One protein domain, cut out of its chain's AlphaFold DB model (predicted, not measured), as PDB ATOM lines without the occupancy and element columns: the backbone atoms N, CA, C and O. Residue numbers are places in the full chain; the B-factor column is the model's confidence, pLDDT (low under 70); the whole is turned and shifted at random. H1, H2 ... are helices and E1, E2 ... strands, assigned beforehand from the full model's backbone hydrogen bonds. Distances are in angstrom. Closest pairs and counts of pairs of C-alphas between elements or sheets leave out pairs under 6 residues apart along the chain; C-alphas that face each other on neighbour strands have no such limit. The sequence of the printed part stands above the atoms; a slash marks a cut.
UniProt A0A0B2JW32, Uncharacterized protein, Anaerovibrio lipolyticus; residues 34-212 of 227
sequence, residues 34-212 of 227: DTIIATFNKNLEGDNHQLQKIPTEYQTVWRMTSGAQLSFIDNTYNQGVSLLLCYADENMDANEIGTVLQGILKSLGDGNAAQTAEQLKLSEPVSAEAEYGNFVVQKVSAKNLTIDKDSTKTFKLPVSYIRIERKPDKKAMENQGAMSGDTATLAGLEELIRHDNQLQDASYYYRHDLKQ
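Overview. This is residues 34 to 212 of the 227 residues of an uncharacterized protein of Anaerovibrio lipolyticus (UniProt A0A0B2JW32). A strongly twisted sheet of seven strands forms the core, with H2 and H3 packed over one face and H5 over the opposite face. H1 sits beside the E1 end of the sheet, while H4 and H6 lie away from the sheet toward opposite ends of the longest axis. The printed part has 179 residues, with six named helices and seven named strands in the order H1 E1 E2 E3 E4 H2 H3 E5 E6 E7 H4 H5 H6. The antiparallel sheet runs E1 E2 E3 E4 E7 E6 E5, and the class is mixed, helices and strands. The whole is compact, with a radius of gyration of the C-alphas of 16.7 A and spans of 52 by 43 by 34 A.

Along the chain. The sheet holds E1, residues 52 to 55; E2, 60 to 63; E3, 69 to 74; E4, 81 to 88; E7, 159 to 166; E6, 135 to 141; and E5, 128 to 132. E4 and E7 are each 23.3 A long, and E6 is 19.7 A. The helices are H1, residues 34 to 40; H2, 94 to 108, 20.9 A; H3, 113 to 119; H4, 170 to 176; H5, 186 to 194; and H6, 197 to 208, 16.0 A. H1 begins at C-alpha 34 (-4.405, -31.279, 19.864), and H6 ends at C-alpha 208 (-1.233, -12.641, -14.295).

Arrangement. E1 E2 E3 E4 and E5 E6 E7 are meanders, each strand the antiparallel neighbour of the one before. Pairs within hydrogen-bond range include N 54 and O 61 for E1 and E2, 2.8 A; N 70 and O 62 for E2 and E3, 2.8 A; N 71 and O 84 for E3 and E4, 2.8 A; N 85 and O 162 for E4 and E7, 2.8 A; N 138 and O 163 for E6 and E7, 2.9 A; and N 130 and O 137 for E5 and E6, 2.9 A. H2 is over E7 and E6 at a height over the sheet of 8.5 A, and H3, on the same face, is over E5 at 7.9 A. They touch, closest at the C-alphas of Gln 102 and Ala 113, 5.1 A. H1 only grazes the sheet and touches residues 103 to 107 of H2, closest at the C-alphas of Phe 40 and Ile 104, 5.4 A. H5, on the opposite face, runs slantwise to the strands, at 45 degrees to E6 on the local plane. H6 is close to H5 but not clearly touching, with the closest C-alphas, Arg 194 and Gln 200, 7.5 A apart. H4 and H6 are not on the sheet. In all six helices every O i to N i+4 pair is within hydrogen-bond range.

Size, cuts and confidence. The C-alphas farthest apart, those of Asn 175 and Gln 212, are 56.6 A apart. The printed part has no cut. The links H1 to E1 and E6 to E7 are long. Mean pLDDT of the printed part is 82.4, with residues 56 to 59, 148 to 156, 175 to 182, 198 and 201 to 212 under 70.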
ATOM      1  N   ASP A  34      -5.445 -30.251  19.682       91.06
ATOM      2  CA  ASP A  34      -4.405 -31.279  19.864       91.06
ATOM      3  C   ASP A  34      -4.968 -32.632  20.345       91.06
ATOM      4  O   ASP A  34      -4.496 -33.689  19.932       91.06
ATOM      5  N   THR A  35      -6.001 -32.617  21.194       92.12
ATOM      6  CA  THR A  35      -6.663 -33.836  21.683       92.12
ATOM      7  C   THR A  35      -7.471 -34.513  20.578       92.12
ATOM      8  O   THR A  35      -7.477 -35.745  20.476       92.12
ATOM      9  N   ILE A  36      -8.143 -33.717  19.744       92.62
ATOM     10  CA  ILE A  36      -8.904 -34.209  18.594       92.62
ATOM     11  C   ILE A  36      -7.942 -34.864  17.593       92.62
ATOM     12  O   ILE A  36      -8.135 -36.016  17.209       92.62
ATOM     13  N   ILE A  37      -6.836 -34.192  17.268       94.44
ATOM     14  CA  ILE A  37      -5.801 -34.700  16.357       94.44
ATOM     15  C   ILE A  37      -5.163 -35.986  16.883       94.44
ATOM     16  O   ILE A  37      -5.031 -36.955  16.141       94.44
ATOM     17  N   ALA A  38      -4.829 -36.045  18.175       93.56
ATOM     18  CA  ALA A  38      -4.310 -37.266  18.788       93.56
ATOM     19  C   ALA A  38      -5.310 -38.434  18.725       93.56
ATOM     20  O   ALA A  38      -4.907 -39.596  18.768       93.56
ATOM     21  N   THR A  39      -6.610 -38.147  18.638       93.00
ATOM     22  CA  THR A  39      -7.648 -39.164  18.435       93.00
ATOM     23  C   THR A  39      -7.690 -39.618  16.978       93.00
ATOM     24  O   THR A  39      -7.714 -40.822  16.737       93.00
ATOM     25  N   PHE A  40      -7.610 -38.691  16.018       94.88
ATOM     26  CA  PHE A  40      -7.537 -39.020  14.589       94.88
ATOM     27  C   PHE A  40      -6.311 -39.859  14.247       94.88
ATOM     28  O   PHE A  40      -6.449 -40.911  13.631       94.88
ATOM     29  N   ASN A  41      -5.133 -39.471  14.732       95.06
ATOM     30  CA  ASN A  41      -3.876 -40.169  14.464       95.06
ATOM     31  C   ASN A  41      -3.873 -41.642  14.914       95.06
ATOM     32  O   ASN A  41      -3.152 -42.449  14.339       95.06
ATOM     33  N   LYS A  42      -4.719 -42.039  15.880       92.62
ATOM     34  CA  LYS A  42      -4.880 -43.456  16.275       92.62
ATOM     35  C   LYS A  42      -5.570 -44.315  15.214       92.62
ATOM     36  O   LYS A  42      -5.393 -45.526  15.228       92.62
ATOM     37  N   ASN A  43      -6.388 -43.700  14.361       90.81
ATOM     38  CA  ASN A  43      -7.154 -44.363  13.305       90.81
ATOM     39  C   ASN A  43      -6.593 -44.081  11.901       90.81
ATOM     40  O   ASN A  43      -7.149 -44.571  10.918       90.81
ATOM     41  N   LEU A  44      -5.526 -43.284  11.802       92.75
ATOM     42  CA  LEU A  44      -4.788 -43.038  10.568       92.75
ATOM     43  C   LEU A  44      -3.619 -44.020  10.503       92.75
ATOM     44  O   LEU A  44      -2.822 -44.113  11.435       92.75
ATOM     45  N   GLU A  45      -3.534 -44.779   9.414       83.50
ATOM     46  CA  GLU A  45      -2.499 -45.793   9.210       83.50
ATOM     47  C   GLU A  45      -1.394 -45.263   8.294       83.50
ATOM     48  O   GLU A  45      -1.677 -44.625   7.283       83.50
ATOM     49  N   GLY A  46      -0.139 -45.575   8.622       81.69
ATOM     50  CA  GLY A  46       1.035 -45.183   7.842       81.69
ATOM     51  C   GLY A  46       1.612 -43.823   8.241       81.69
ATOM     52  O   GLY A  46       0.886 -42.873   8.539       81.69
ATOM     53  N   ASP A  47       2.941 -43.732   8.229       78.31
ATOM     54  CA  ASP A  47       3.680 -42.550   8.693       78.31
ATOM     55  C   ASP A  47       3.367 -41.297   7.863       78.31
ATOM     56  O   ASP A  47       3.337 -40.184   8.391       78.31
ATOM     57  N   ASN A  48       3.057 -41.475   6.575       81.69
ATOM     58  CA  ASN A  48       2.733 -40.377   5.663       81.69
ATOM     59  C   ASN A  48       1.362 -39.743   5.926       81.69
ATOM     60  O   ASN A  48       1.151 -38.604   5.515       81.69
ATOM     61  N   HIS A  49       0.461 -40.438   6.629       88.94
ATOM     62  CA  HIS A  49      -0.897 -39.972   6.925       88.94
ATOM     63  C   HIS A  49      -1.054 -39.425   8.346       88.94
ATOM     64  O   HIS A  49      -2.157 -39.065   8.751       88.94
ATOM     65  N   GLN A  50       0.018 -39.374   9.138       93.00
ATOM     66  CA  GLN A  50      -0.051 -38.797  10.478       93.00
ATOM     67  C   GLN A  50      -0.167 -37.274  10.389       93.00
ATOM     68  O   GLN A  50       0.646 -36.618   9.741       93.00
ATOM     69  N   LEU A  51      -1.153 -36.698  11.081       92.69
ATOM     70  CA  LEU A  51      -1.297 -35.249  11.190       92.69
ATOM     71  C   LEU A  51      -0.239 -34.704  12.144       92.69
ATOM     72  O   LEU A  51      -0.249 -34.999  13.344       92.69
ATOM     73  N   GLN A  52       0.649 -33.876  11.606       91.44
ATOM     74  CA  GLN A  52       1.702 -33.205  12.350       91.44
ATOM     75  C   GLN A  52       1.354 -31.735  12.530       91.44
ATOM     76  O   GLN A  52       0.868 -31.071  11.616       91.44
ATOM     77  N   LYS A  53       1.600 -31.221  13.732       91.69
ATOM     78  CA  LYS A  53       1.353 -29.822  14.072       91.69
ATOM     79  C   LYS A  53       2.468 -28.957  13.491       91.69
ATOM     80  O   LYS A  53       3.615 -29.083  13.916       91.69
ATOM     81  N   ILE A  54       2.127 -28.074  12.557       82.94
ATOM     82  CA  ILE A  54       3.068 -27.171  11.894       82.94
ATOM     83  C   ILE A  54       2.725 -25.726  12.276       82.94
ATOM     84  O   ILE A  54       1.626 -25.253  11.970       82.94
ATOM     85  N   PRO A  55       3.635 -25.001  12.949       78.31
ATOM     86  CA  PRO A  55       3.484 -23.567  13.125       78.31
ATOM     87  C   PRO A  55       3.764 -22.863  11.791       78.31
ATOM     88  O   PRO A  55       4.825 -23.044  11.199       78.31
ATOM     89  N   THR A  56       2.816 -22.054  11.324       69.44
ATOM     90  CA  THR A  56       3.019 -21.119  10.208       69.44
ATOM     91  C   THR A  56       3.126 -19.695  10.747       69.44
ATOM     92  O   THR A  56       2.893 -19.457  11.933       69.44
ATOM     93  N   GLU A  57       3.467 -18.740   9.883       62.53
ATOM     94  CA  GLU A  57       3.531 -17.316  10.240       62.53
ATOM     95  C   GLU A  57       2.193 -16.779  10.781       62.53
ATOM     96  O   GLU A  57       2.183 -15.938  11.677       62.53
ATOM     97  N   TYR A  58       1.067 -17.304  10.286       60.84
ATOM     98  CA  TYR A  58      -0.270 -16.772  10.572       60.84
ATOM     99  C   TYR A  58      -1.078 -17.639  11.539       60.84
ATOM    100  O   TYR A  58      -1.901 -17.124  12.292       60.84
ATOM    101  N   GLN A  59      -0.855 -18.954  11.526       68.00
ATOM    102  CA  GLN A  59      -1.632 -19.898  12.326       68.00
ATOM    103  C   GLN A  59      -0.917 -21.232  12.553       68.00
ATOM    104  O   GLN A  59       0.058 -21.581  11.889       68.00
ATOM    105  N   THR A  60      -1.426 -22.017  13.497       75.25
ATOM    106  CA  THR A  60      -1.052 -23.428  13.619       75.25
ATOM    107  C   THR A  60      -1.947 -24.261  12.717       75.25
ATOM    108  O   THR A  60      -3.165 -24.189  12.846       75.25
ATOM    109  N   VAL A  61      -1.345 -25.090  11.869       82.12
ATOM    110  CA  VAL A  61      -2.066 -26.037  11.008       82.12
ATOM    111  C   VAL A  61      -1.658 -27.468  11.333       82.12
ATOM    112  O   VAL A  61      -0.593 -27.705  11.910       82.12
ATOM    113  N   TRP A  62      -2.487 -28.437  10.949       91.44
ATOM    114  CA  TRP A  62      -2.141 -29.853  11.038       91.44
ATOM    115  C   TRP A  62      -2.006 -30.424   9.638       91.44
ATOM    116  O   TRP A  62      -2.957 -30.391   8.867       91.44
ATOM    117  N   ARG A  63      -0.823 -30.925   9.290       90.12
ATOM    118  CA  ARG A  63      -0.508 -31.366   7.930       90.12
ATOM    119  C   ARG A  63       0.074 -32.772   7.934       90.12
ATOM    120  O   ARG A  63       0.825 -33.137   8.835       90.12
ATOM    121  N   MET A  64      -0.305 -33.548   6.932       88.81
ATOM    122  CA  MET A  64       0.251 -34.856   6.617       88.81
ATOM    123  C   MET A  64       1.446 -34.698   5.683       88.81
ATOM    124  O   MET A  64       1.461 -33.803   4.836       88.81
ATOM    125  N   THR A  65       2.420 -35.597   5.778       82.69
ATOM    126  CA  THR A  65       3.557 -35.625   4.845       82.69
ATOM    127  C   THR A  65       3.104 -35.899   3.408       82.69
ATOM    128  O   THR A  65       3.724 -35.403   2.475       82.69
ATOM    129  N   SER A  66       1.993 -36.625   3.223       77.38
ATOM    130  CA  SER A  66       1.348 -36.828   1.918       77.38
ATOM    131  C   SER A  66       0.769 -35.547   1.294       77.38
ATOM    132  O   SER A  66       0.404 -35.538   0.124       77.38
ATOM    133  N   GLY A  67       0.704 -34.442   2.044       77.94
ATOM    134  CA  GLY A  67       0.325 -33.127   1.522       77.94
ATOM    135  C   GLY A  67      -1.097 -32.672   1.851       77.94
ATOM    136  O   GLY A  67      -1.462 -31.559   1.477       77.94
ATOM    137  N   ALA A  68      -1.890 -33.462   2.582       87.62
ATOM    138  CA  ALA A  68      -3.178 -33.001   3.105       87.62
ATOM    139  C   ALA A  68      -3.011 -32.117   4.350       87.62
ATOM    140  O   ALA A  68      -2.239 -32.430   5.256       87.62
ATOM    141  N   GLN A  69      -3.787 -31.041   4.433       90.06
ATOM    142  CA  GLN A  69      -3.886 -30.167   5.597       90.06
ATOM    143  C   GLN A  69      -5.289 -30.233   6.196       90.06
ATOM    144  O   GLN A  69      -6.277 -30.087   5.485       90.06
ATOM    145  N   LEU A  70      -5.370 -30.397   7.511       91.25
ATOM    146  CA  LEU A  70      -6.594 -30.318   8.291       91.25
ATOM    147  C   LEU A  70      -6.616 -29.017   9.102       91.25
ATOM    148  O   LEU A  70      -5.719 -28.755   9.908       91.25
ATOM    149  N   SER A  71      -7.681 -28.245   8.916       88.06
ATOM    150  CA  SER A  71      -7.986 -27.031   9.667       88.06
ATOM    151  C   SER A  71      -9.247 -27.223  10.514       88.06
ATOM    152  O   SER A  71     -10.141 -28.002  10.167       88.06
ATOM    153  N   PHE A  72      -9.316 -26.494  11.627       88.38
ATOM    154  CA  PHE A  72     -10.512 -26.381  12.458       88.38
ATOM    155  C   PHE A  72     -11.158 -25.034  12.170       88.38
ATOM    156  O   PHE A  72     -10.502 -24.008  12.321       88.38
ATOM    157  N   ILE A  73     -12.425 -25.053  11.777       85.81
ATOM    158  CA  ILE A  73     -13.220 -23.848  11.534       85.81
ATOM    159  C   ILE A  73     -14.420 -23.842  12.474       85.81
ATOM    160  O   ILE A  73     -14.833 -24.894  12.973       85.81
ATOM    161  N   ASP A  74     -14.995 -22.670  12.714       84.50
ATOM    162  CA  ASP A  74     -16.230 -22.586  13.485       84.50
ATOM    163  C   ASP A  74     -17.344 -23.357  12.776       84.50
ATOM    164  O   ASP A  74     -17.516 -23.290  11.556       84.50
ATOM    165  N   ASN A  75     -18.102 -24.131  13.551       86.25
ATOM    166  CA  ASN A  75     -19.271 -24.804  13.019       86.25
ATOM    167  C   ASN A  75     -20.317 -23.769  12.590       86.25
ATOM    168  O   ASN A  75     -20.631 -22.852  13.349       86.25
ATOM    169  N   THR A  76     -20.930 -23.961  11.422       84.38
ATOM    170  CA  THR A  76     -21.878 -23.000  10.845       84.38
ATOM    171  C   THR A  76     -23.102 -22.739  11.736       84.38
ATOM    172  O   THR A  76     -23.739 -21.687  11.653       84.38
ATOM    173  N   TYR A  77     -23.438 -23.678  12.622       82.44
ATOM    174  CA  TYR A  77     -24.547 -23.552  13.568       82.44
ATOM    175  C   TYR A  77     -24.112 -23.053  14.952       82.44
ATOM    176  O   TYR A  77     -24.933 -23.024  15.867       82.44
ATOM    177  N   ASN A  78     -22.845 -22.659  15.126       79.94
ATOM    178  CA  ASN A  78     -22.227 -22.308  16.411       79.94
ATOM    179  C   ASN A  78     -22.291 -23.451  17.442       79.94
ATOM    180  O   ASN A  78     -22.387 -23.223  18.648       79.94
ATOM    181  N   GLN A  79     -22.253 -24.702  16.971       80.81
ATOM    182  CA  GLN A  79     -22.349 -25.907  17.801       80.81
ATOM    183  C   GLN A  79     -21.005 -26.641  17.895       80.81
ATOM    184  O   GLN A  79     -20.933 -27.857  17.719       80.81
ATOM    185  N   GLY A  80     -19.938 -25.897  18.187       87.25
ATOM    186  CA  GLY A  80     -18.579 -26.422  18.290       87.25
ATOM    187  C   GLY A  80     -17.753 -26.120  17.047       87.25
ATOM    188  O   GLY A  80     -17.813 -25.010  16.522       87.25
ATOM    189  N   VAL A  81     -16.981 -27.104  16.590       90.62
ATOM    190  CA  VAL A  81     -16.041 -26.947  15.473       90.62
ATOM    191  C   VAL A  81     -16.425 -27.842  14.298       90.62
ATOM    192  O   VAL A  81     -16.939 -28.946  14.478       90.62
ATOM    193  N   SER A  82     -16.145 -27.370  13.092       91.56
ATOM    194  CA  SER A  82     -16.173 -28.155  11.860       91.56
ATOM    195  C   SER A  82     -14.739 -28.407  11.389       91.56
ATOM    196  O   SER A  82     -13.810 -27.659  11.703       91.56
ATOM    197  N   LEU A  83     -14.544 -29.499  10.657       94.12
ATOM    198  CA  LEU A  83     -13.245 -29.856  10.092       94.12
ATOM    199  C   LEU A  83     -13.206 -29.467   8.623       94.12
ATOM    200  O   LEU A  83     -14.170 -29.727   7.904       94.12
ATOM    201  N   LEU A  84     -12.077 -28.928   8.174       92.94
ATOM    202  CA  LEU A  84     -11.818 -28.659   6.767       92.94
ATOM    203  C   LEU A  84     -10.507 -29.328   6.355       92.94
ATOM    204  O   LEU A  84      -9.428 -28.909   6.771       92.94
ATOM    205  N   LEU A  85     -10.608 -30.388   5.558       92.88
ATOM    206  CA  LEU A  85      -9.474 -31.092   4.972       92.88
ATOM    207  C   LEU A  85      -9.233 -30.555   3.558       92.88
ATOM    208  O   LEU A  85     -10.129 -30.599   2.720       92.88
ATOM    209  N   CYS A  86      -8.031 -30.064   3.293       89.31
ATOM    210  CA  CYS A  86      -7.595 -29.545   2.002       89.31
ATOM    211  C   CYS A  86      -6.439 -30.396   1.481       89.31
ATOM    212  O   CYS A  86      -5.508 -30.701   2.228       89.31
ATOM    213  N   TYR A  87      -6.493 -30.796   0.214       86.94
ATOM    214  CA  TYR A  87      -5.430 -31.562  -0.430       86.94
ATOM    215  C   TYR A  87      -5.346 -31.225  -1.915       86.94
ATOM    216  O   TYR A  87      -6.330 -30.817  -2.537       86.94
ATOM    217  N   ALA A  88      -4.159 -31.408  -2.482       81.38
ATOM    218  CA  ALA A  88      -3.964 -31.300  -3.914       81.38
ATOM    219  C   ALA A  88      -4.197 -32.645  -4.596       81.38
ATOM    220  O   ALA A  88      -3.625 -33.657  -4.189       81.38
ATOM    221  N   ASP A  89      -4.984 -32.629  -5.668       76.25
ATOM    222  CA  ASP A  89      -5.364 -33.817  -6.435       76.25
ATOM    223  C   ASP A  89      -4.148 -34.507  -7.095       76.25
ATOM    224  O   ASP A  89      -4.242 -35.658  -7.513       76.25
ATOM    225  N   GLU A  90      -3.015 -33.808  -7.229       75.00
ATOM    226  CA  GLU A  90      -1.765 -34.342  -7.793       75.00
ATOM    227  C   GLU A  90      -0.863 -35.037  -6.764       75.00
ATOM    228  O   GLU A  90      -0.065 -35.895  -7.139       75.00
ATOM    229  N   ASN A  91      -1.011 -34.700  -5.479       76.69
ATOM    230  CA  ASN A  91      -0.191 -35.259  -4.402       76.69
ATOM    231  C   ASN A  91      -0.849 -36.459  -3.724       76.69
ATOM    232  O   ASN A  91      -0.141 -37.303  -3.184       76.69
ATOM    233  N   MET A  92      -2.183 -36.524  -3.737       84.88
ATOM    234  CA  MET A  92      -2.940 -37.609  -3.122       84.88
ATOM    235  C   MET A  92      -4.029 -38.092  -4.066       84.88
ATOM    236  O   MET A  92      -4.920 -37.332  -4.454       84.88
ATOM    237  N   ASP A  93      -3.980 -39.379  -4.400       87.19
ATOM    238  CA  ASP A  93      -5.027 -39.993  -5.205       87.19
ATOM    239  C   ASP A  93      -6.299 -40.274  -4.383       87.19
ATOM    240  O   ASP A  93      -6.335 -40.191  -3.151       87.19
ATOM    241  N   ALA A  94      -7.376 -40.622  -5.088       89.94
ATOM    242  CA  ALA A  94      -8.689 -40.865  -4.498       89.94
ATOM    243  C   ALA A  94      -8.712 -41.996  -3.451       89.94
ATOM    244  O   ALA A  94      -9.518 -41.949  -2.519       89.94
ATOM    245  N   ASN A  95      -7.859 -43.012  -3.598       91.62
ATOM    246  CA  ASN A  95      -7.789 -44.130  -2.661       91.62
ATOM    247  C   ASN A  95      -7.055 -43.715  -1.385       91.62
ATOM    248  O   ASN A  95      -7.490 -44.054  -0.280       91.62
ATOM    249  N   GLU A  96      -5.967 -42.963  -1.536       92.06
ATOM    250  CA  GLU A  96      -5.185 -42.443  -0.420       92.06
ATOM    251  C   GLU A  96      -6.030 -41.491   0.435       92.06
ATOM    252  O   GLU A  96      -6.233 -41.731   1.630       92.06
ATOM    253  N   ILE A  97      -6.640 -40.475  -0.186       93.25
ATOM    254  CA  ILE A  97      -7.519 -39.544   0.531       93.25
ATOM    255  C   ILE A  97      -8.769 -40.241   1.081       93.25
ATOM    256  O   ILE A  97      -9.230 -39.914   2.175       93.25
ATOM    257  N   GLY A  98      -9.290 -41.254   0.382       94.81
ATOM    258  CA  GLY A  98     -10.387 -42.086   0.873       94.81
ATOM    259  C   GLY A  98     -10.025 -42.849   2.147       94.81
ATOM    260  O   GLY A  98     -10.856 -42.958   3.050       94.81
ATOM    261  N   THR A  99      -8.787 -43.330   2.257       93.62
ATOM    262  CA  THR A  99      -8.277 -44.007   3.458       93.62
ATOM    263  C   THR A  99      -8.142 -43.029   4.623       93.62
ATOM    264  O   THR A  99      -8.627 -43.308   5.723       93.62
ATOM    265  N   VAL A 100      -7.571 -41.847   4.369       95.25
ATOM    266  CA  VAL A 100      -7.463 -40.766   5.360       95.25
ATOM    267  C   VAL A 100      -8.836 -40.347   5.879       95.25
ATOM    268  O   VAL A 100      -9.070 -40.333   7.090       95.25
ATOM    269  N   LEU A 101      -9.772 -40.055   4.971       96.12
ATOM    270  CA  LEU A 101     -11.123 -39.638   5.329       96.12
ATOM    271  C   LEU A 101     -11.819 -40.708   6.174       96.12
ATOM    272  O   LEU A 101     -12.430 -40.388   7.190       96.12
ATOM    273  N   GLN A 102     -11.693 -41.983   5.803       95.44
ATOM    274  CA  GLN A 102     -12.265 -43.074   6.587       95.44
ATOM    275  C   GLN A 102     -11.687 -43.147   8.005       95.44
ATOM    276  O   GLN A 102     -12.446 -43.383   8.945       95.44
ATOM    277  N   GLY A 103     -10.379 -42.934   8.182       95.00
ATOM    278  CA  GLY A 103      -9.741 -42.880   9.503       95.00
ATOM    279  C   GLY A 103     -10.272 -41.735  10.372       95.00
ATOM    280  O   GLY A 103     -10.608 -41.939  11.545       95.00
ATOM    281  N   ILE A 104     -10.441 -40.547   9.781       95.75
ATOM    282  CA  ILE A 104     -11.053 -39.393  10.456       95.75
ATOM    283  C   ILE A 104     -12.498 -39.726  10.850       95.75
ATOM    284  O   ILE A 104     -12.844 -39.637  12.026       95.75
ATOM    285  N   LEU A 105     -13.328 -40.187   9.909       95.44
ATOM    286  CA  LEU A 105     -14.743 -40.484  10.155       95.44
ATOM    287  C   LEU A 105     -14.939 -41.550  11.244       95.44
ATOM    288  O   LEU A 105     -15.736 -41.341  12.155       95.44
ATOM    289  N   LYS A 106     -14.152 -42.637  11.234       93.00
ATOM    290  CA  LYS A 106     -14.173 -43.678  12.287       93.00
ATOM    291  C   LYS A 106     -13.924 -43.128  13.695       93.00
ATOM    292  O   LYS A 106     -14.378 -43.710  14.678       93.00
ATOM    293  N   SER A 107     -13.203 -42.013  13.801       91.50
ATOM    294  CA  SER A 107     -12.947 -41.340  15.077       91.50
ATOM    295  C   SER A 107     -14.136 -40.507  15.563       91.50
ATOM    296  O   SER A 107     -14.221 -40.212  16.752       91.50
ATOM    297  N   LEU A 108     -15.041 -40.124  14.658       91.31
ATOM    298  CA  LEU A 108     -16.177 -39.244  14.933       91.31
ATOM    299  C   LEU A 108     -17.447 -40.000  15.327       91.31
ATOM    300  O   LEU A 108     -18.274 -39.461  16.059       91.31
ATOM    301  N   GLY A 109     -17.633 -41.238  14.865       87.50
ATOM    302  CA  GLY A 109     -18.857 -41.983  15.150       87.50
ATOM    303  C   GLY A 109     -18.840 -43.427  14.666       87.50
ATOM    304  O   GLY A 109     -17.787 -44.003  14.411       87.50
ATOM    305  N   ASP A 110     -20.034 -44.012  14.580       86.06
ATOM    306  CA  ASP A 110     -20.269 -45.399  14.144       86.06
ATOM    307  C   ASP A 110     -20.977 -45.469  12.777       86.06
ATOM    308  O   ASP A 110     -21.589 -46.476  12.423       86.06
ATOM    309  N   GLY A 111     -20.925 -44.381  12.001       87.38
ATOM    310  CA  GLY A 111     -21.451 -44.357  10.637       87.38
ATOM    311  C   GLY A 111     -20.635 -45.235   9.679       87.38
ATOM    312  O   GLY A 111     -19.514 -45.657   9.979       87.38
ATOM    313  N   ASN A 112     -21.166 -45.464   8.476       94.44
ATOM    314  CA  ASN A 112     -20.478 -46.235   7.441       94.44
ATOM    315  C   ASN A 112     -19.467 -45.368   6.672       94.44
ATOM    316  O   ASN A 112     -19.784 -44.790   5.635       94.44
ATOM    317  N   ALA A 113     -18.237 -45.291   7.183       94.94
ATOM    318  CA  ALA A 113     -17.201 -44.410   6.640       94.94
ATOM    319  C   ALA A 113     -16.829 -44.745   5.184       94.94
ATOM    320  O   ALA A 113     -16.569 -43.838   4.396       94.94
ATOM    321  N   ALA A 114     -16.828 -46.033   4.821       94.31
ATOM    322  CA  ALA A 114     -16.516 -46.476   3.464       94.31
ATOM    323  C   ALA A 114     -17.591 -46.020   2.466       94.31
ATOM    324  O   ALA A 114     -17.268 -45.446   1.431       94.31
ATOM    325  N   GLN A 115     -18.867 -46.197   2.821       96.31
ATOM    326  CA  GLN A 115     -19.984 -45.734   1.998       96.31
ATOM    327  C   GLN A 115     -20.001 -44.206   1.860       96.31
ATOM    328  O   GLN A 115     -20.230 -43.700   0.764       96.31
ATOM    329  N   THR A 116     -19.738 -43.463   2.940       96.69
ATOM    330  CA  THR A 116     -19.626 -41.998   2.872       96.69
ATOM    331  C   THR A 116     -18.503 -41.583   1.915       96.69
ATOM    332  O   THR A 116     -18.723 -40.728   1.064       96.69
ATOM    333  N   ALA A 117     -17.323 -42.209   1.995       95.12
ATOM    334  CA  ALA A 117     -16.209 -41.913   1.089       95.12
ATOM    335  C   ALA A 117     -16.544 -42.221  -0.386       95.12
ATOM    336  O   ALA A 117     -16.213 -41.430  -1.266       95.12
ATOM    337  N   GLU A 118     -17.246 -43.326  -0.656       95.06
ATOM    338  CA  GLU A 118     -17.706 -43.690  -2.003       95.06
ATOM    339  C   GLU A 118     -18.692 -42.654  -2.571       95.06
ATOM    340  O   GLU A 118     -18.532 -42.188  -3.701       95.06
ATOM    341  N   GLN A 119     -19.675 -42.228  -1.771       97.00
ATOM    342  CA  GLN A 119     -20.678 -41.231  -2.169       97.00
ATOM    343  C   GLN A 119     -20.077 -39.863  -2.498       97.00
ATOM    344  O   GLN A 119     -20.633 -39.125  -3.311       97.00
ATOM    345  N   LEU A 120     -18.930 -39.535  -1.902       96.06
ATOM    346  CA  LEU A 120     -18.222 -38.289  -2.175       96.06
ATOM    347  C   LEU A 120     -17.493 -38.289  -3.515       96.06
ATOM    348  O   LEU A 120     -17.031 -37.227  -3.914       96.06
ATOM    349  N   LYS A 121     -17.390 -39.428  -4.217       94.56
ATOM    350  CA  LYS A 121     -16.785 -39.515  -5.556       94.56
ATOM    351  C   LYS A 121     -15.409 -38.840  -5.613       94.56
ATOM    352  O   LYS A 121     -15.166 -37.943  -6.420       94.56
ATOM    353  N   LEU A 122     -14.512 -39.242  -4.710       93.31
ATOM    354  CA  LEU A 122     -13.206 -38.596  -4.492       93.31
ATOM    355  C   LEU A 122     -12.328 -38.549  -5.759       93.31
ATOM    356  O   LEU A 122     -11.530 -37.633  -5.907       93.31
ATOM    357  N   SER A 123     -12.509 -39.494  -6.689       90.62
ATOM    358  CA  SER A 123     -11.805 -39.554  -7.978       90.62
ATOM    359  C   SER A 123     -12.389 -38.650  -9.064       90.62
ATOM    360  O   SER A 123     -11.742 -38.408 -10.083       90.62
ATOM    361  N   GLU A 124     -13.614 -38.160  -8.882       90.50
ATOM    362  CA  GLU A 124     -14.289 -37.315  -9.855       90.50
ATOM    363  C   GLU A 124     -14.099 -35.837  -9.483       90.50
ATOM    364  O   GLU A 124     -14.218 -35.465  -8.312       90.50
ATOM    365  N   PRO A 125     -13.898 -34.937 -10.457       86.31
ATOM    366  CA  PRO A 125     -13.771 -33.505 -10.194       86.31
ATOM    367  C   PRO A 125     -15.133 -32.836  -9.917       86.31
ATOM    368  O   PRO A 125     -15.348 -31.677 -10.249       86.31
ATOM    369  N   VAL A 126     -16.102 -33.553  -9.352       89.31
ATOM    370  CA  VAL A 126     -17.444 -33.036  -9.039       89.31
ATOM    371  C   VAL A 126     -17.547 -32.674  -7.561       89.31
ATOM    372  O   VAL A 126     -16.875 -33.289  -6.732       89.31
ATOM    373  N   SER A 127     -18.380 -31.690  -7.224       91.94
ATOM    374  CA  SER A 127     -18.797 -31.465  -5.837       91.94
ATOM    375  C   SER A 127     -19.810 -32.540  -5.430       91.94
ATOM    376  O   SER A 127     -20.654 -32.939  -6.236       91.94
ATOM    377  N   ALA A 128     -19.725 -33.022  -4.195       95.50
ATOM    378  CA  ALA A 128     -20.596 -34.071  -3.679       95.50
ATOM    379  C   ALA A 128     -20.836 -33.895  -2.178       95.50
ATOM    380  O   ALA A 128     -20.001 -33.341  -1.464       95.50
ATOM    381  N   GLU A 129     -21.966 -34.397  -1.700       95.88
ATOM    382  CA  GLU A 129     -22.332 -34.397  -0.287       95.88
ATOM    383  C   GLU A 129     -22.783 -35.800   0.117       95.88
ATOM    384  O   GLU A 129     -23.448 -36.498  -0.652       95.88
ATOM    385  N   ALA A 130     -22.403 -36.210   1.321       96.62
ATOM    386  CA  ALA A 130     -22.761 -37.486   1.909       96.62
ATOM    387  C   ALA A 130     -23.063 -37.314   3.400       96.62
ATOM    388  O   ALA A 130     -22.526 -36.431   4.072       96.62
ATOM    389  N   GLU A 131     -23.903 -38.189   3.945       94.88
ATOM    390  CA  GLU A 131     -24.162 -38.216   5.380       94.88
ATOM    391  C   GLU A 131     -23.232 -39.201   6.095       94.88
ATOM    392  O   GLU A 131     -22.886 -40.263   5.570       94.88
ATOM    393  N   TYR A 132     -22.867 -38.872   7.334       94.69
ATOM    394  CA  TYR A 132     -22.135 -39.762   8.229       94.69
ATOM    395  C   TYR A 132     -22.682 -39.627   9.653       94.69
ATOM    396  O   TYR A 132     -22.266 -38.759  10.416       94.69
ATOM    397  N   GLY A 133     -23.661 -40.457  10.023       90.75
ATOM    398  CA  GLY A 133     -24.332 -40.348  11.323       90.75
ATOM    399  C   GLY A 133     -24.909 -38.944  11.561       90.75
ATOM    400  O   GLY A 133     -25.774 -38.478  10.811       90.75
ATOM    401  N   ASN A 134     -24.393 -38.260  12.586       89.44
ATOM    402  CA  ASN A 134     -24.779 -36.890  12.950       89.44
ATOM    403  C   ASN A 134     -24.025 -35.798  12.171       89.44
ATOM    404  O   ASN A 134     -24.179 -34.619  12.478       89.44
ATOM    405  N   PHE A 135     -23.232 -36.166  11.166       92.94
ATOM    406  CA  PHE A 135     -22.432 -35.243  10.367       92.94
ATOM    407  C   PHE A 135     -22.906 -35.204   8.912       92.94
ATOM    408  O   PHE A 135     -23.443 -36.185   8.382       92.94
ATOM    409  N   VAL A 136     -22.681 -34.063   8.269       94.12
ATOM    410  CA  VAL A 136     -22.698 -33.887   6.816       94.12
ATOM    411  C   VAL A 136     -21.251 -33.758   6.360       94.12
ATOM    412  O   VAL A 136     -20.466 -33.021   6.961       94.12
ATOM    413  N   VAL A 137     -20.894 -34.495   5.316       97.31
ATOM    414  CA  VAL A 137     -19.574 -34.449   4.694       97.31
ATOM    415  C   VAL A 137     -19.731 -33.899   3.286       97.31
ATOM    416  O   VAL A 137     -20.523 -34.419   2.505       97.31
ATOM    417  N   GLN A 138     -18.994 -32.847   2.963       96.56
ATOM    418  CA  GLN A 138     -19.105 -32.129   1.695       96.56
ATOM    419  C   GLN A 138     -17.743 -32.050   1.035       96.56
ATOM    420  O   GLN A 138     -16.811 -31.516   1.628       96.56
ATOM    421  N   LYS A 139     -17.639 -32.542  -0.197       95.69
ATOM    422  CA  LYS A 139     -16.465 -32.388  -1.049       95.69
ATOM    423  C   LYS A 139     -16.730 -31.306  -2.085       95.69
ATOM    424  O   LYS A 139     -17.684 -31.417  -2.852       95.69
ATOM    425  N   VAL A 140     -15.844 -30.323  -2.170       92.81
ATOM    426  CA  VAL A 140     -15.802 -29.330  -3.245       92.81
ATOM    427  C   VAL A 140     -14.484 -29.484  -3.990       92.81
ATOM    428  O   VAL A 140     -13.416 -29.413  -3.388       92.81
ATOM    429  N   SER A 141     -14.549 -29.683  -5.305       88.50
ATOM    430  CA  SER A 141     -13.359 -29.657  -6.159       88.50
ATOM    431  C   SER A 141     -13.186 -28.255  -6.738       88.50
ATOM    432  O   SER A 141     -14.003 -27.807  -7.546       88.50
ATOM    433  N   ALA A 142     -12.105 -27.564  -6.368       81.69
ATOM    434  CA  ALA A 142     -11.799 -26.240  -6.912       81.69
ATOM    435  C   ALA A 142     -11.423 -26.299  -8.401       81.69
ATOM    436  O   ALA A 142     -11.519 -25.301  -9.112       81.69
ATOM    437  N   LYS A 143     -11.090 -27.492  -8.907       76.62
ATOM    438  CA  LYS A 143     -10.779 -27.741 -10.318       76.62
ATOM    439  C   LYS A 143     -11.906 -27.322 -11.259       76.62
ATOM    440  O   LYS A 143     -11.631 -26.892 -12.378       76.62
ATOM    441  N   ASN A 144     -13.152 -27.458 -10.806       73.56
ATOM    442  CA  ASN A 144     -14.358 -27.120 -11.562       73.56
ATOM    443  C   ASN A 144     -15.123 -25.932 -10.961       73.56
ATOM    444  O   ASN A 144     -16.198 -25.583 -11.453       73.56
ATOM    445  N   LEU A 145     -14.578 -25.302  -9.919       79.56
ATOM    446  CA  LEU A 145     -15.199 -24.162  -9.268       79.56
ATOM    447  C   LEU A 145     -14.781 -22.869  -9.972       79.56
ATOM    448  O   LEU A 145     -13.612 -22.490  -9.983       79.56
ATOM    449  N   THR A 146     -15.752 -22.148 -10.527       78.31
ATOM    450  CA  THR A 146     -15.529 -20.772 -10.979       78.31
ATOM    451  C   THR A 146     -15.331 -19.878  -9.754       78.31
ATOM    452  O   THR A 146     -16.308 -19.536  -9.087       78.31
ATOM    453  N   ILE A 147     -14.072 -19.544  -9.447       73.75
ATOM    454  CA  ILE A 147     -13.694 -18.677  -8.312       73.75
ATOM    455  C   ILE A 147     -14.148 -17.230  -8.531       73.75
ATOM    456  O   ILE A 147     -14.611 -16.575  -7.609       73.75
ATOM    457  N   ASP A 148     -14.071 -16.752  -9.770       69.12
ATOM    458  CA  ASP A 148     -14.423 -15.388 -10.155       69.12
ATOM    459  C   ASP A 148     -15.637 -15.427 -11.090       69.12
ATOM    460  O   ASP A 148     -15.519 -15.829 -12.250       69.12
ATOM    461  N   LYS A 149     -16.815 -15.079 -10.557       63.84
ATOM    462  CA  LYS A 149     -18.101 -15.160 -11.273       63.84
ATOM    463  C   LYS A 149     -18.179 -14.209 -12.467       63.84
ATOM    464  O   LYS A 149     -18.905 -14.506 -13.415       63.84
ATOM    465  N   ASP A 150     -17.425 -13.112 -12.430       62.44
ATOM    466  CA  ASP A 150     -17.450 -12.061 -13.451       62.44
ATOM    467  C   ASP A 150     -16.386 -12.277 -14.542       62.44
ATOM    468  O   ASP A 150     -16.394 -11.612 -15.581       62.44
ATOM    469  N   SER A 151     -15.492 -13.252 -14.355       58.25
ATOM    470  CA  SER A 151     -14.468 -13.621 -15.330       58.25
ATOM    471  C   SER A 151     -14.871 -14.844 -16.151       58.25
ATOM    472  O   SER A 151     -15.088 -15.942 -15.645       58.25
ATOM    473  N   THR A 152     -14.842 -14.700 -17.476       55.53
ATOM    474  CA  THR A 152     -14.965 -15.825 -18.423       55.53
ATOM    475  C   THR A 152     -13.685 -16.660 -18.536       55.53
ATOM    476  O   THR A 152     -13.663 -17.677 -19.229       55.53
ATOM    477  N   LYS A 153     -12.604 -16.245 -17.862       51.81
ATOM    478  CA  LYS A 153     -11.333 -16.968 -17.797       51.81
ATOM    479  C   LYS A 153     -11.246 -17.707 -16.467       51.81
ATOM    480  O   LYS A 153     -10.755 -17.164 -15.479       51.81
ATOM    481  N   THR A 154     -11.701 -18.953 -16.460       50.38
ATOM    482  CA  THR A 154     -11.444 -19.894 -15.368       50.38
ATOM    483  C   THR A 154     -10.084 -20.564 -15.584       50.38
ATOM    484  O   THR A 154      -9.685 -20.850 -16.715       50.38
ATOM    485  N   PHE A 155      -9.331 -20.796 -14.512       52.50
ATOM    486  CA  PHE A 155      -8.221 -21.749 -14.523       52.50
ATOM    487  C   PHE A 155      -8.498 -22.803 -13.458       52.50
ATOM    488  O   PHE A 155      -9.286 -22.593 -12.537       52.50
ATOM    489  N   LYS A 156      -7.884 -23.965 -13.640       61.91
ATOM    490  CA  LYS A 156      -8.113 -25.127 -12.795       61.91
ATOM    491  C   LYS A 156      -7.122 -25.070 -11.646       61.91
ATOM    492  O   LYS A 156      -5.931 -25.219 -11.894       61.91
ATOM    493  N   LEU A 157      -7.604 -24.880 -10.423       70.12
ATOM    494  CA  LEU A 157      -6.804 -25.186  -9.245       70.12
ATOM    495  C   LEU A 157      -7.016 -26.674  -8.918       70.12
ATOM    496  O   LEU A 157      -8.153 -27.048  -8.629       70.12
ATOM    497  N   PRO A 158      -5.990 -27.540  -8.988       75.88
ATOM    498  CA  PRO A 158      -6.131 -28.975  -8.736       75.88
ATOM    499  C   PRO A 158      -6.174 -29.264  -7.226       75.88
ATOM    500  O   PRO A 158      -5.383 -30.040  -6.706       75.88
ATOM    501  N   VAL A 159      -7.065 -28.583  -6.507       82.00
ATOM    502  CA  VAL A 159      -7.237 -28.698  -5.057       82.00
ATOM    503  C   VAL A 159      -8.677 -29.082  -4.762       82.00
ATOM    504  O   VAL A 159      -9.619 -28.600  -5.402       82.00
ATOM    505  N   SER A 160      -8.840 -29.931  -3.761       88.88
ATOM    506  CA  SER A 160     -10.131 -30.378  -3.269       88.88
ATOM    507  C   SER A 160     -10.248 -30.095  -1.772       88.88
ATOM    508  O   SER A 160      -9.290 -30.219  -1.009       88.88
ATOM    509  N   TYR A 161     -11.455 -29.714  -1.362       91.88
ATOM    510  CA  TYR A 161     -11.818 -29.403   0.013       91.88
ATOM    511  C   TYR A 161     -12.863 -30.397   0.493       91.88
ATOM    512  O   TYR A 161     -13.838 -30.651  -0.214       91.88
ATOM    513  N   ILE A 162     -12.689 -30.928   1.697       95.56
ATOM    514  CA  ILE A 162     -13.671 -31.772   2.369       95.56
ATOM    515  C   ILE A 162     -14.022 -31.127   3.705       95.56
ATOM    516  O   ILE A 162     -13.190 -31.072   4.610       95.56
ATOM    517  N   ARG A 163     -15.264 -30.660   3.840       95.88
ATOM    518  CA  ARG A 163     -15.818 -30.211   5.118       95.88
ATOM    519  C   ARG A 163     -16.528 -31.366   5.807       95.88
ATOM    520  O   ARG A 163     -17.334 -32.050   5.180       95.88
ATOM    521  N   ILE A 164     -16.269 -31.550   7.098       95.62
ATOM    522  CA  ILE A 164     -17.065 -32.411   7.978       95.62
ATOM    523  C   ILE A 164     -17.722 -31.510   9.016       95.62
ATOM    524  O   ILE A 164     -17.044 -30.893   9.837       95.62
ATOM    525  N   GLU A 165     -19.045 -31.428   8.958       92.00
ATOM    526  CA  GLU A 165     -19.846 -30.495   9.741       92.00
ATOM    527  C   GLU A 165     -20.919 -31.252  10.525       92.00
ATOM    528  O   GLU A 165     -21.598 -32.133   9.994       92.00
ATOM    529  N   ARG A 166     -21.089 -30.915  11.807       90.12
ATOM    530  CA  ARG A 166     -22.204 -31.428  12.611       90.12
ATOM    531  C   ARG A 166     -23.523 -30.934  12.024       90.12
ATOM    532  O   ARG A 166     -23.670 -29.747  11.734       90.12
ATOM    533  N   LYS A 167     -24.493 -31.842  11.892       88.31
ATOM    534  CA  LYS A 167     -25.881 -31.485  11.587       88.31
ATOM    535  C   LYS A 167     -26.429 -30.601  12.713       88.31
ATOM    536  O   LYS A 167     -26.068 -30.812  13.872       88.31
ATOM    537  N   PRO A 168     -27.334 -29.664  12.398       85.88
ATOM    538  CA  PRO A 168     -27.889 -28.782  13.408       85.88
ATOM    539  C   PRO A 168     -28.695 -29.580  14.434       85.88
ATOM    540  O   PRO A 168     -29.637 -30.299  14.079       85.88
ATOM    541  N   ASP A 169     -28.392 -29.399  15.719       83.56
ATOM    542  CA  ASP A 169     -29.320 -29.782  16.780       83.56
ATOM    543  C   ASP A 169     -30.471 -28.773  16.806       83.56
ATOM    544  O   ASP A 169     -30.378 -27.695  17.403       83.56
ATOM    545  N   LYS A 170     -31.568 -29.139  16.136       79.00
ATOM    546  CA  LYS A 170     -32.773 -28.310  16.015       79.00
ATOM    547  C   LYS A 170     -33.334 -27.890  17.373       79.00
ATOM    548  O   LYS A 170     -33.742 -26.744  17.517       79.00
ATOM    549  N   LYS A 171     -33.295 -28.765  18.386       74.31
ATOM    550  CA  LYS A 171     -33.805 -28.436  19.728       74.31
ATOM    551  C   LYS A 171     -32.926 -27.394  20.410       74.31
ATOM    552  O   LYS A 171     -33.433 -26.508  21.094       74.31
ATOM    553  N   ALA A 172     -31.609 -27.488  20.236       70.69
ATOM    554  CA  ALA A 172     -30.692 -26.477  20.749       70.69
ATOM    555  C   ALA A 172     -30.878 -25.129  20.028       70.69
ATOM    556  O   ALA A 172     -30.903 -24.090  20.688       70.69
ATOM    557  N   MET A 173     -31.084 -25.138  18.706       71.69
ATOM    558  CA  MET A 173     -31.318 -23.919  17.919       71.69
ATOM    559  C   MET A 173     -32.637 -23.221  18.272       71.69
ATOM    560  O   MET A 173     -32.652 -22.001  18.442       71.69
ATOM    561  N   GLU A 174     -33.726 -23.978  18.446       72.25
ATOM    562  CA  GLU A 174     -35.036 -23.456  18.866       72.25
ATOM    563  C   GLU A 174     -34.958 -22.718  20.212       72.25
ATOM    564  O   GLU A 174     -35.593 -21.681  20.390       72.25
ATOM    565  N   ASN A 175     -34.122 -23.199  21.138       64.44
ATOM    566  CA  ASN A 175     -33.914 -22.567  22.443       64.44
ATOM    567  C   ASN A 175     -33.006 -21.326  22.399       64.44
ATOM    568  O   ASN A 175     -33.054 -20.509  23.318       64.44
ATOM    569  N   GLN A 176     -32.168 -21.184  21.369       62.34
ATOM    570  CA  GLN A 176     -31.207 -20.081  21.235       62.34
ATOM    571  C   GLN A 176     -31.649 -18.998  20.240       62.34
ATOM    572  O   GLN A 176     -30.989 -17.967  20.135       62.34
ATOM    573  N   GLY A 177     -32.756 -19.201  19.516       57.25
ATOM    574  CA  GLY A 177     -33.246 -18.249  18.513       57.25
ATOM    575  C   GLY A 177     -32.306 -18.074  17.313       57.25
ATOM    576  O   GLY A 177     -32.384 -17.061  16.620       57.25
ATOM    577  N   ALA A 178     -31.403 -19.030  17.073       56.78
ATOM    578  CA  ALA A 178     -30.421 -18.960  15.996       56.78
ATOM    579  C   ALA A 178     -31.049 -19.374  14.653       56.78
ATOM    580  O   ALA A 178     -31.608 -20.465  14.534       56.78
ATOM    581  N   MET A 179     -30.933 -18.523  13.629       53.53
ATOM    582  CA  MET A 179     -31.229 -18.899  12.240       53.53
ATOM    583  C   MET A 179     -30.016 -19.600  11.622       53.53
ATOM    584  O   MET A 179     -28.884 -19.146  11.782       53.53
ATOM    585  N   SER A 180     -30.252 -20.703  10.910       55.81
ATOM    586  CA  SER A 180     -29.233 -21.373  10.099       55.81
ATOM    587  C   SER A 180     -28.782 -20.457   8.961       55.81
ATOM    588  O   SER A 180     -29.628 -19.998   8.195       55.81
ATOM    589  N   GLY A 181     -27.478 -20.222   8.825       60.22
ATOM    590  CA  GLY A 181     -26.921 -19.547   7.653       60.22
ATOM    591  C   GLY A 181     -26.853 -20.477   6.435       60.22
ATOM    592  O   GLY A 181     -26.622 -21.680   6.577       60.22
ATOM    593  N   ASP A 182     -26.999 -19.911   5.234       64.19
ATOM    594  CA  ASP A 182     -26.858 -20.619   3.946       64.19
ATOM    595  C   ASP A 182     -25.484 -21.301   3.778       64.19
ATOM    596  O   ASP A 182     -25.335 -22.264   3.019       64.19
ATOM    597  N   THR A 183     -24.487 -20.849   4.543       73.31
ATOM    598  CA  THR A 183     -23.098 -21.325   4.565       73.31
ATOM    599  C   THR A 183     -22.942 -22.800   4.954       73.31
ATOM    600  O   THR A 183     -21.931 -23.409   4.603       73.31
ATOM    601  N   ALA A 184     -23.934 -23.424   5.601       80.25
ATOM    602  CA  ALA A 184     -23.861 -24.827   6.040       80.25
ATOM    603  C   ALA A 184     -24.112 -25.833   4.903       80.25
ATOM    604  O   ALA A 184     -23.861 -27.033   5.023       80.25
ATOM    605  N   THR A 185     -24.635 -25.352   3.779       88.25
ATOM    606  CA  THR A 185     -24.922 -26.182   2.607       88.25
ATOM    607  C   THR A 185     -23.670 -26.377   1.753       88.25
ATOM    608  O   THR A 185     -22.714 -25.607   1.862       88.25
ATOM    609  N   LEU A 186     -23.682 -27.371   0.858       91.31
ATOM    610  CA  LEU A 186     -22.617 -27.548  -0.132       91.31
ATOM    611  C   LEU A 186     -22.440 -26.284  -0.988       91.31
ATOM    612  O   LEU A 186     -21.319 -25.837  -1.204       91.31
ATOM    613  N   ALA A 187     -23.546 -25.665  -1.411       89.50
ATOM    614  CA  ALA A 187     -23.526 -24.405  -2.156       89.50
ATOM    615  C   ALA A 187     -22.944 -23.249  -1.325       89.50
ATOM    616  O   ALA A 187     -22.196 -22.424  -1.845       89.50
ATOM    617  N   GLY A 188     -23.253 -23.214  -0.027       88.38
ATOM    618  CA  GLY A 188     -22.665 -22.276   0.922       88.38
ATOM    619  C   GLY A 188     -21.154 -22.449   1.060       88.38
ATOM    620  O   GLY A 188     -20.431 -21.458   1.047       88.38
ATOM    621  N   LEU A 189     -20.664 -23.691   1.121       89.94
ATOM    622  CA  LEU A 189     -19.229 -23.985   1.138       89.94
ATOM    623  C   LEU A 189     -18.543 -23.563  -0.166       89.94
ATOM    624  O   LEU A 189     -17.480 -22.953  -0.124       89.94
ATOM    625  N   GLU A 190     -19.150 -23.854  -1.318       90.00
ATOM    626  CA  GLU A 190     -18.639 -23.377  -2.605       90.00
ATOM    627  C   GLU A 190     -18.520 -21.851  -2.633       90.00
ATOM    628  O   GLU A 190     -17.521 -21.327  -3.117       90.00
ATOM    629  N   GLU A 191     -19.511 -21.134  -2.101       87.44
ATOM    630  CA  GLU A 191     -19.483 -19.673  -2.045       87.44
ATOM    631  C   GLU A 191     -18.423 -19.136  -1.078       87.44
ATOM    632  O   GLU A 191     -17.716 -18.193  -1.425       87.44
ATOM    633  N   LEU A 192     -18.252 -19.766   0.089       84.38
ATOM    634  CA  LEU A 192     -17.168 -19.434   1.019       84.38
ATOM    635  C   LEU A 192     -15.798 -19.586   0.353       84.38
ATOM    636  O   LEU A 192     -14.982 -18.674   0.430       84.38
ATOM    637  N   ILE A 193     -15.577 -20.692  -0.364       84.75
ATOM    638  CA  ILE A 193     -14.332 -20.925  -1.103       84.75
ATOM    639  C   ILE A 193     -14.141 -19.847  -2.181       84.75
ATOM    640  O   ILE A 193     -13.051 -19.297  -2.300       84.75
ATOM    641  N   ARG A 194     -15.184 -19.474  -2.940       83.06
ATOM    642  CA  ARG A 194     -15.085 -18.389  -3.944       83.06
ATOM    643  C   ARG A 194     -14.664 -17.046  -3.336       83.06
ATOM    644  O   ARG A 194     -14.021 -16.257  -4.025       83.06
ATOM    645  N   HIS A 195     -15.029 -16.781  -2.083       80.44
ATOM    646  CA  HIS A 195     -14.728 -15.533  -1.378       80.44
ATOM    647  C   HIS A 195     -13.456 -15.568  -0.523       80.44
ATOM    648  O   HIS A 195     -13.144 -14.570   0.125       80.44
ATOM    649  N   ASP A 196     -12.706 -16.670  -0.522       79.38
ATOM    650  CA  ASP A 196     -11.430 -16.733   0.183       79.38
ATOM    651  C   ASP A 196     -10.393 -15.836  -0.521       79.38
ATOM    652  O   ASP A 196     -10.024 -16.067  -1.673       79.38
ATOM    653  N   ASN A 197      -9.938 -14.786   0.168       71.69
ATOM    654  CA  ASN A 197      -9.020 -13.794  -0.402       71.69
ATOM    655  C   ASN A 197      -7.668 -14.408  -0.792       71.69
ATOM    656  O   ASN A 197      -7.108 -14.027  -1.813       71.69
ATOM    657  N   GLN A 198      -7.153 -15.377  -0.027       67.38
ATOM    658  CA  GLN A 198      -5.884 -16.035  -0.357       67.38
ATOM    659  C   GLN A 198      -6.039 -16.874  -1.625       67.38
ATOM    660  O   GLN A 198      -5.146 -16.902  -2.472       67.38
ATOM    661  N   LEU A 199      -7.197 -17.513  -1.796       70.31
ATOM    662  CA  LEU A 199      -7.544 -18.232  -3.014       70.31
ATOM    663  C   LEU A 199      -7.712 -17.296  -4.186       70.31
ATOM    664  O   LEU A 199      -7.211 -17.615  -5.258       70.31
ATOM    665  N   GLN A 200      -8.349 -16.146  -3.999       71.38
ATOM    666  CA  GLN A 200      -8.443 -15.113  -5.025       71.38
ATOM    667  C   GLN A 200      -7.066 -14.558  -5.414       71.38
ATOM    668  O   GLN A 200      -6.802 -14.420  -6.607       71.38
ATOM    669  N   ASP A 201      -6.168 -14.336  -4.455       66.75
ATOM    670  CA  ASP A 201      -4.811 -13.836  -4.693       66.75
ATOM    671  C   ASP A 201      -3.929 -14.878  -5.390       66.75
ATOM    672  O   ASP A 201      -3.300 -14.575  -6.404       66.75
ATOM    673  N   ALA A 202      -3.928 -16.135  -4.935       63.81
ATOM    674  CA  ALA A 202      -3.219 -17.232  -5.603       63.81
ATOM    675  C   ALA A 202      -3.740 -17.441  -7.036       63.81
ATOM    676  O   ALA A 202      -2.987 -17.654  -7.988       63.81
ATOM    677  N   SER A 203      -5.055 -17.315  -7.189       64.50
ATOM    678  CA  SER A 203      -5.777 -17.362  -8.453       64.50
ATOM    679  C   SER A 203      -5.424 -16.207  -9.382       64.50
ATOM    680  O   SER A 203      -5.313 -16.399 -10.595       64.50
ATOM    681  N   TYR A 204      -5.205 -15.018  -8.832       64.62
ATOM    682  CA  TYR A 204      -4.744 -13.844  -9.556       64.62
ATOM    683  C   TYR A 204      -3.271 -13.980  -9.971       64.62
ATOM    684  O   TYR A 204      -2.974 -13.853 -11.160       64.62
ATOM    685  N   TYR A 205      -2.379 -14.337  -9.041       62.69
ATOM    686  CA  TYR A 205      -0.951 -14.588  -9.283       62.69
ATOM    687  C   TYR A 205      -0.744 -15.609 -10.411       62.69
ATOM    688  O   TYR A 205      -0.010 -15.365 -11.369       62.69
ATOM    689  N   TYR A 206      -1.488 -16.719 -10.385       59.38
ATOM    690  CA  TYR A 206      -1.444 -17.712 -11.459       59.38
ATOM    691  C   TYR A 206      -1.896 -17.159 -12.820       59.38
ATOM    692  O   TYR A 206      -1.332 -17.493 -13.864       59.38
ATOM    693  N   ARG A 207      -2.927 -16.308 -12.837       61.25
ATOM    694  CA  ARG A 207      -3.465 -15.726 -14.076       61.25
ATOM    695  C   ARG A 207      -2.547 -14.675 -14.690       61.25
ATOM    696  O   ARG A 207      -2.518 -14.583 -15.919       61.25
ATOM    697  N   HIS A 208      -1.892 -13.871 -13.862       58.97
ATOM    698  CA  HIS A 208      -1.233 -12.641 -14.295       58.97
ATOM    699  C   HIS A 208       0.289 -12.737 -14.323       58.97
ATOM    700  O   HIS A 208       0.884 -12.204 -15.264       58.97
ATOM    701  N   ASP A 209       0.884 -13.471 -13.381       56.66
ATOM    702  CA  ASP A 209       2.331 -13.452 -13.162       56.66
ATOM    703  C   ASP A 209       3.001 -14.717 -13.724       56.66
ATOM    704  O   ASP A 209       3.974 -14.619 -14.464       56.66
ATOM    705  N   LEU A 210       2.426 -15.907 -13.508       52.03
ATOM    706  CA  LEU A 210       3.037 -17.171 -13.967       52.03
ATOM    707  C   LEU A 210       2.788 -17.508 -15.440       52.03
ATOM    708  O   LEU A 210       3.623 -18.129 -16.093       52.03
ATOM    709  N   LYS A 211       1.671 -17.050 -16.017       49.84
ATOM    710  CA  LYS A 211       1.412 -17.215 -17.459       49.84
ATOM    711  C   LYS A 211       2.370 -16.425 -18.362       49.84
ATOM    712  O   LYS A 211       2.261 -16.558 -19.579       49.84
ATOM    713  N   GLN A 212       3.256 -15.597 -17.807       44.56
ATOM    714  CA  GLN A 212       4.240 -14.835 -18.579       44.56
ATOM    715  C   GLN A 212       5.621 -15.507 -18.652       44.56
ATOM    716  O   GLN A 212       6.426 -15.080 -19.477       44.56
TER     717      GLN A 212